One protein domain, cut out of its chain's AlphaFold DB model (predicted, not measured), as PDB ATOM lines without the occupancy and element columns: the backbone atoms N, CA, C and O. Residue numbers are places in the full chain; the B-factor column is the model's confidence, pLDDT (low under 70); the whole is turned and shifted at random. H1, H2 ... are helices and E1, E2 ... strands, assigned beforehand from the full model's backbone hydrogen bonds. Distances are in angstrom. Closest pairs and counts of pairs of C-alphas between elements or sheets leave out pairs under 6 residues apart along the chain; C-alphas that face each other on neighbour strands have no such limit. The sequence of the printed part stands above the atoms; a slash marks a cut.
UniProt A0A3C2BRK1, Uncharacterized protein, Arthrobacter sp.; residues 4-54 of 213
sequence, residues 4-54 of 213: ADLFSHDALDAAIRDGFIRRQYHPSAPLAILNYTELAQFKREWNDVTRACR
ATOM      1  N   ALA A   4     279.050 209.164 171.167       67.31
ATOM      2  CA  ALA A   4     279.522 207.892 170.622       67.31
ATOM      3  C   ALA A   4     281.048 207.822 170.426       67.31
ATOM      4  O   ALA A   4     281.588 206.729 170.298       67.31
ATOM      5  N   ASP A   5     281.739 208.967 170.418       72.00
ATOM      6  CA  ASP A   5     283.200 209.028 170.322       72.00
ATOM      7  C   ASP A   5     283.869 208.710 171.678       72.00
ATOM      8  O   ASP A   5     285.080 208.525 171.735       72.00
ATOM      9  N   LEU A   6     283.098 208.683 172.778       76.19
ATOM     10  CA  LEU A   6     283.602 208.460 174.140       76.19
ATOM     11  C   LEU A   6     283.389 207.025 174.637       76.19
ATOM     12  O   LEU A   6     284.205 206.522 175.403       76.19
ATOM     13  N   PHE A   7     282.277 206.394 174.256       81.31
ATOM     14  CA  PHE A   7     281.896 205.032 174.638       81.31
ATOM     15  C   PHE A   7     280.747 204.536 173.746       81.31
ATOM     16  O   PHE A   7     280.052 205.329 173.104       81.31
ATOM     17  N   SER A   8     280.520 203.219 173.706       87.06
ATOM     18  CA  SER A   8     279.424 202.638 172.921       87.06
ATOM     19  C   SER A   8     278.052 202.899 173.557       87.06
ATOM     20  O   SER A   8     277.923 203.030 174.777       87.06
ATOM     21  N   HIS A   9     277.005 202.938 172.727       82.81
ATOM     22  CA  HIS A   9     275.623 203.070 173.203       82.81
ATOM     23  C   HIS A   9     275.220 201.887 174.091       82.81
ATOM     24  O   HIS A   9     274.647 202.101 175.154       82.81
ATOM     25  N   ASP A  10     275.624 200.667 173.728       89.06
ATOM     26  CA  ASP A  10     275.346 199.468 174.526       89.06
ATOM     27  C   ASP A  10     275.960 199.548 175.929       89.06
ATOM     28  O   ASP A  10     275.329 199.143 176.907       89.06
ATOM     29  N   ALA A  11     277.175 200.101 176.043       89.00
ATOM     30  CA  ALA A  11     277.841 200.296 177.327       89.00
ATOM     31  C   ALA A  11     277.135 201.361 178.175       89.00
ATOM     32  O   ALA A  11     276.988 201.186 179.385       89.00
ATOM     33  N   LEU A  12     276.666 202.449 177.553       86.81
ATOM     34  CA  LEU A  12     275.870 203.461 178.244       86.81
ATOM     35  C   LEU A  12     274.545 202.881 178.748       86.81
ATOM     36  O   LEU A  12     274.192 203.083 179.908       86.81
ATOM     37  N   ASP A  13     273.832 202.148 177.898       90.25
ATOM     38  CA  ASP A  13     272.550 201.546 178.255       90.25
ATOM     39  C   ASP A  13     272.719 200.500 179.358       90.25
ATOM     40  O   ASP A  13     271.905 200.449 180.278       90.25
ATOM     41  N   ALA A  14     273.798 199.712 179.323       93.75
ATOM     42  CA  ALA A  14     274.158 198.818 180.421       93.75
ATOM     43  C   ALA A  14     274.387 199.589 181.724       93.75
ATOM     44  O   ALA A  14     273.747 199.288 182.727       93.75
ATOM     45  N   ALA A  15     275.201 200.644 181.703       93.19
ATOM     46  CA  ALA A  15     275.492 201.427 182.899       93.19
ATOM     47  C   ALA A  15     274.253 202.150 183.469       93.19
ATOM     48  O   ALA A  15     274.153 202.330 184.684       93.19
ATOM     49  N   ILE A  16     273.300 202.553 182.619       93.00
ATOM     50  CA  ILE A  16     272.003 203.097 183.055       93.00
ATOM     51  C   ILE A  16     271.144 201.996 183.687       93.00
ATOM     52  O   ILE A  16     270.615 202.194 184.780       93.00
ATOM     53  N   ARG A  17     271.016 200.832 183.032       96.00
ATOM     54  CA  ARG A  17     270.245 199.688 183.555       96.00
ATOM     55  C   ARG A  17     270.781 199.196 184.896       96.00
ATOM     56  O   ARG A  17     269.995 198.930 185.799       96.00
ATOM     57  N   ASP A  18     272.100 199.138 185.034       95.88
ATOM     58  CA  ASP A  18     272.783 198.670 186.243       95.88
ATOM     59  C   ASP A  18     272.785 199.727 187.363       95.88
ATOM     60  O   ASP A  18     273.289 199.493 188.464       95.88
ATOM     61  N   GLY A  19     272.210 200.906 187.100       95.19
ATOM     62  CA  GLY A  19     272.063 201.988 188.065       95.19
ATOM     63  C   GLY A  19     273.352 202.758 188.335       95.19
ATOM     64  O   GLY A  19     273.376 203.572 189.256       95.19
ATOM     65  N   PHE A  20     274.413 202.539 187.555       95.38
ATOM     66  CA  PHE A  20     275.673 203.274 187.661       95.38
ATOM     67  C   PHE A  20     275.593 204.680 187.065       95.38
ATOM     68  O   PHE A  20     276.326 205.563 187.506       95.38
ATOM     69  N   ILE A  21     274.689 204.906 186.107       93.56
ATOM     70  CA  ILE A  21     274.429 206.207 185.484       93.56
ATOM     71  C   ILE A  21     272.961 206.596 185.646       93.56
ATOM     72  O   ILE A  21     272.054 205.819 185.361       93.56
ATOM     73  N   ARG A  22     272.721 207.847 186.035       93.38
ATOM     74  CA  ARG A  22     271.405 208.485 186.030       93.38
ATOM     75  C   ARG A  22     271.290 209.404 184.822       93.38
ATOM     76  O   ARG A  22     272.146 210.262 184.609       93.38
ATOM     77  N   ARG A  23     270.199 209.255 184.068       90.31
ATOM     78  CA  ARG A  23     269.834 210.138 182.957       90.31
ATOM     79  C   ARG A  23     268.714 211.078 183.378       90.31
ATOM     80  O   ARG A  23     267.664 210.623 183.822       90.31
ATOM     81  N   GLN A  24     268.928 212.378 183.221       85.69
ATOM     82  CA  GLN A  24     267.931 213.410 183.505       85.69
ATOM     83  C   GLN A  24     267.689 214.233 182.246       85.69
ATOM     84  O   GLN A  24     268.625 214.802 181.692       85.69
ATOM     85  N   TYR A  25     266.447 214.277 181.776       81.19
ATOM     86  CA  TYR A  25     266.084 215.013 180.568       81.19
ATOM     87  C   TYR A  25     265.818 216.487 180.874       81.19
ATOM     88  O   TYR A  25     265.303 216.828 181.939       81.19
ATOM     89  N   HIS A  26     266.158 217.359 179.929       75.25
ATOM     90  CA  HIS A  26     265.756 218.759 179.984       75.25
ATOM     91  C   HIS A  26     264.219 218.863 179.879       75.25
ATOM     92  O   HIS A  26     263.635 218.130 179.079       75.25
ATOM     93  N   PRO A  27     263.545 219.773 180.615       85.94
ATOM     94  CA  PRO A  27     262.078 219.826 180.657       85.94
ATOM     95  C   PRO A  27     261.391 220.034 179.299       85.94
ATOM     96  O   PRO A  27     260.261 219.600 179.110       85.94
ATOM     97  N   SER A  28     262.057 220.718 178.366       76.50
ATOM     98  CA  SER A  28     261.462 221.145 177.088       76.50
ATOM     99  C   SER A  28     262.336 220.922 175.851       76.50
ATOM    100  O   SER A  28     261.898 221.206 174.740       76.50
ATOM    101  N   ALA A  29     263.567 220.431 176.012       65.81
ATOM    102  CA  ALA A  29     264.509 220.250 174.906       65.81
ATOM    103  C   ALA A  29     264.913 218.774 174.823       65.81
ATOM    104  O   ALA A  29     264.949 218.110 175.860       65.81
ATOM    105  N   PRO A  30     265.276 218.252 173.638       77.12
ATOM    106  CA  PRO A  30     265.726 216.868 173.467       77.12
ATOM    107  C   PRO A  30     267.170 216.670 173.972       77.12
ATOM    108  O   PRO A  30     268.015 216.087 173.298       77.12
ATOM    109  N   LEU A  31     267.472 217.191 175.161       71.81
ATOM    110  CA  LEU A  31     268.771 217.138 175.822       71.81
ATOM    111  C   LEU A  31     268.663 216.285 177.084       71.81
ATOM    112  O   LEU A  31     267.613 216.233 177.724       71.81
ATOM    113  N   ALA A  32     269.759 215.631 177.461       80.56
ATOM    114  CA  ALA A  32     269.839 214.884 178.706       80.56
ATOM    115  C   ALA A  32     271.209 215.059 179.366       80.56
ATOM    116  O   ALA A  32     272.233 215.086 178.685       80.56
ATOM    117  N   ILE A  33     271.209 215.134 180.693       85.12
ATOM    118  CA  ILE A  33     272.395 215.091 181.542       85.12
ATOM    119  C   ILE A  33     272.594 213.642 181.987       85.12
ATOM    120  O   ILE A  33     271.644 212.982 182.416       85.12
ATOM    121  N   LEU A  34     273.827 213.153 181.872       88.50
ATOM    122  CA  LEU A  34     274.247 211.831 182.325       88.50
ATOM    123  C   LEU A  34     275.230 212.011 183.482       88.50
ATOM    124  O   LEU A  34     276.296 212.592 183.286       88.50
ATOM    125  N   ASN A  35     274.871 211.514 184.666       91.31
ATOM    126  CA  ASN A  35     275.697 211.587 185.874       91.31
ATOM    127  C   ASN A  35     275.944 210.183 186.432       91.31
ATOM    128  O   ASN A  35     275.000 209.391 186.486       91.31
ATOM    129  N   TYR A  36     277.161 209.867 186.890       91.75
ATOM    130  CA  TYR A  36     277.347 208.663 187.706       91.75
ATOM    131  C   TYR A  36     276.551 208.779 189.009       91.75
ATOM    132  O   TYR A  36     276.287 209.876 189.506       91.75
ATOM    133  N   THR A  37     276.168 207.640 189.569       93.12
ATOM    134  CA  THR A  37     275.402 207.565 190.813       93.12
ATOM    135  C   THR A  37     276.283 207.234 192.012       93.12
ATOM    136  O   THR A  37     277.413 206.756 191.903       93.12
ATOM    137  N   GLU A  38     275.710 207.406 193.192       93.94
ATOM    138  CA  GLU A  38     276.265 206.998 194.476       93.94
ATOM    139  C   GLU A  38     276.627 205.496 194.480       93.94
ATOM    140  O   GLU A  38     277.608 205.089 195.101       93.94
ATOM    141  N   LEU A  39     275.889 204.671 193.720       94.94
ATOM    142  CA  LEU A  39     276.164 203.243 193.545       94.94
ATOM    143  C   LEU A  39     277.474 202.985 192.788       94.94
ATOM    144  O   LEU A  39     278.240 202.110 193.195       94.94
ATOM    145  N   ALA A  40     277.745 203.745 191.720       94.25
ATOM    146  CA  ALA A  40     279.005 203.647 190.975       94.25
ATOM    147  C   ALA A  40     280.197 203.975 191.873       94.25
ATOM    148  O   ALA A  40     281.185 203.239 191.896       94.25
ATOM    149  N   GLN A  41     280.059 205.019 192.692       90.69
ATOM    150  CA  GLN A  41     281.081 205.405 193.656       90.69
ATOM    151  C   GLN A  41     281.284 204.343 194.747       90.69
ATOM    152  O   GLN A  41     282.423 203.954 195.010       90.69
ATOM    153  N   PHE A  42     280.203 203.842 195.357       93.06
ATOM    154  CA  PHE A  42     280.265 202.829 196.417       93.06
ATOM    155  C   PHE A  42     280.909 201.523 195.937       93.06
ATOM    156  O   PHE A  42     281.783 200.979 196.611       93.06
ATOM    157  N   LYS A  43     280.526 201.047 194.745       94.88
ATOM    158  CA  LYS A  43     281.086 199.828 194.139       94.88
ATOM    159  C   LYS A  43     282.452 200.030 193.481       94.88
ATOM    160  O   LYS A  43     283.086 199.044 193.125       94.88
ATOM    161  N   ARG A  44     282.923 201.279 193.360       90.94
ATOM    162  CA  ARG A  44     284.157 201.658 192.647       90.94
ATOM    163  C   ARG A  44     284.156 201.215 191.178       90.94
ATOM    164  O   ARG A  44     285.196 200.844 190.637       90.94
ATOM    165  N   GLU A  45     282.990 201.271 190.544       92.50
ATOM    166  CA  GLU A  45     282.807 200.911 189.139       92.50
ATOM    167  C   GLU A  45     283.264 202.082 188.258       92.50
ATOM    168  O   GLU A  45     282.503 203.010 187.992       92.50
ATOM    169  N   TRP A  46     284.540 202.070 187.856       90.38
ATOM    170  CA  TRP A  46     285.191 203.160 187.120       90.38
ATOM    171  C   TRP A  46     285.619 202.736 185.713       90.38
ATOM    172  O   TRP A  46     286.813 202.629 185.420       90.38
ATOM    173  N   ASN A  47     284.636 202.532 184.847       90.62
ATOM    174  CA  ASN A  47     284.790 202.271 183.416       90.62
ATOM    175  C   ASN A  47     284.677 203.562 182.574       90.62
ATOM    176  O   ASN A  47     284.496 204.660 183.107       90.62
ATOM    177  N   ASP A  48     284.789 203.444 181.252       88.88
ATOM    178  CA  ASP A  48     284.795 204.600 180.344       88.88
ATOM    179  C   ASP A  48     283.506 205.434 180.433       88.88
ATOM    180  O   ASP A  48     283.557 206.666 180.440       88.88
ATOM    181  N   VAL A  49     282.353 204.782 180.617       89.81
ATOM    182  CA  VAL A  49     281.045 205.446 180.736       89.81
ATOM    183  C   VAL A  49     280.944 206.240 182.041       89.81
ATOM    184  O   VAL A  49     280.654 207.438 182.033       89.81
ATOM    185  N   THR A  50     281.210 205.592 183.177       90.69
ATOM    186  CA  THR A  50     281.134 206.209 184.519       90.69
ATOM    187  C   THR A  50     282.151 207.332 184.702       90.69
ATOM    188  O   THR A  50     281.839 208.348 185.325       90.69
ATOM    189  N   ARG A  51     283.340 207.219 184.093       86.94
ATOM    190  CA  ARG A  51     284.350 208.288 184.079       86.94
ATOM    191  C   ARG A  51     283.956 209.469 183.202       86.94
ATOM    192  O   ARG A  51     284.264 210.606 183.559       86.94
ATOM    193  N   ALA A  52     283.296 209.231 182.074       86.88
ATOM    194  CA  ALA A  52     282.847 210.303 181.193       86.88
ATOM    195  C   ALA A  52     281.632 211.059 181.761       86.88
ATOM    196  O   ALA A  52     281.541 212.277 181.610       86.88
ATOM    197  N   CYS A  53     280.749 210.371 182.488       85.12
ATOM    198  CA  CYS A  53     279.542 210.937 183.102       85.12
ATOM    199  C   CYS A  53     279.789 211.511 184.509       85.12
ATOM    200  O   CYS A  53     278.894 211.535 185.347       85.12
ATOM    201  N   ARG A  54     281.021 211.925 184.822       77.81
ATOM    202  CA  ARG A  54     281.446 212.154 186.208       77.81
ATOM    203  C   ARG A  54     281.226 213.543 186.779       77.81
ATOM    204  O   ARG A  54     281.687 213.793 187.885       77.81
TER     205      ARG A  54
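What this domain is: This is residues 4 to 54 of the 213 residues of an uncharacterized protein of Arthrobacter sp. (UniProt A0A3C2BRK1). A two-stranded hairpin, E1 and E2, reaches out from a small cluster of three short helices gathered round its base. H1 and H3 touch each other there, H2 lies beyond the strands' base, and the loop of residues 26 to 31 sticks out at the far end. The printed part has 51 residues, with three named helices and two named strands in the order H1, E1, E2, H2, H3; the sheet, E1 - E2, is antiparallel and the class is mixed, helices and strands. The whole is compact, with a radius of gyration of the C-alphas of 10.9 A and spans of 34 by 23 by 17 A.

Where its parts are: H1, residues 9 to 17, begins at C-alpha 9 (275.623, 203.070, 173.203) and is 12.1 A long. E1, residues 21 to 25, measures 13.1 A, and E2, residues 32 to 36, 13.3 A. H2, residues 38 to 43, measures 8.6 A. H3, residues 48 to 52, measures 6.1 A and ends at C-alpha 52 (282.847, 210.303, 181.193).

How they stand to each other: E1 and E2 form a hairpin, antiparallel at 159 degrees between directions, with N 22 and O 35 2.8 A apart, within hydrogen-bond range. H1 and H3 touch; their closest C-alphas, of Leu 12 and Val 49, are 6.1 A apart. The closest C-alphas of H1 and E1, of Ala 15 and Ile 21, are 5.5 A apart, as are those of E2 and H3, of Tyr 36 and Thr 50. H2 and H3 are close but not clearly touching, with the closest C-alphas, of Ala 40 and Thr 50, 7.3 A apart. H1 and H2 are apart. In H1, H2 and H3 every O i to N i+4 pair is within hydrogen-bond range.

The domain as a whole: The two farthest C-alphas, of Ser 28 and Arg 44, are 33.7 A apart. The printed part has no cut and no long link. Mean pLDDT of the printed part is 87.1; residues 4 and 29 are under 70.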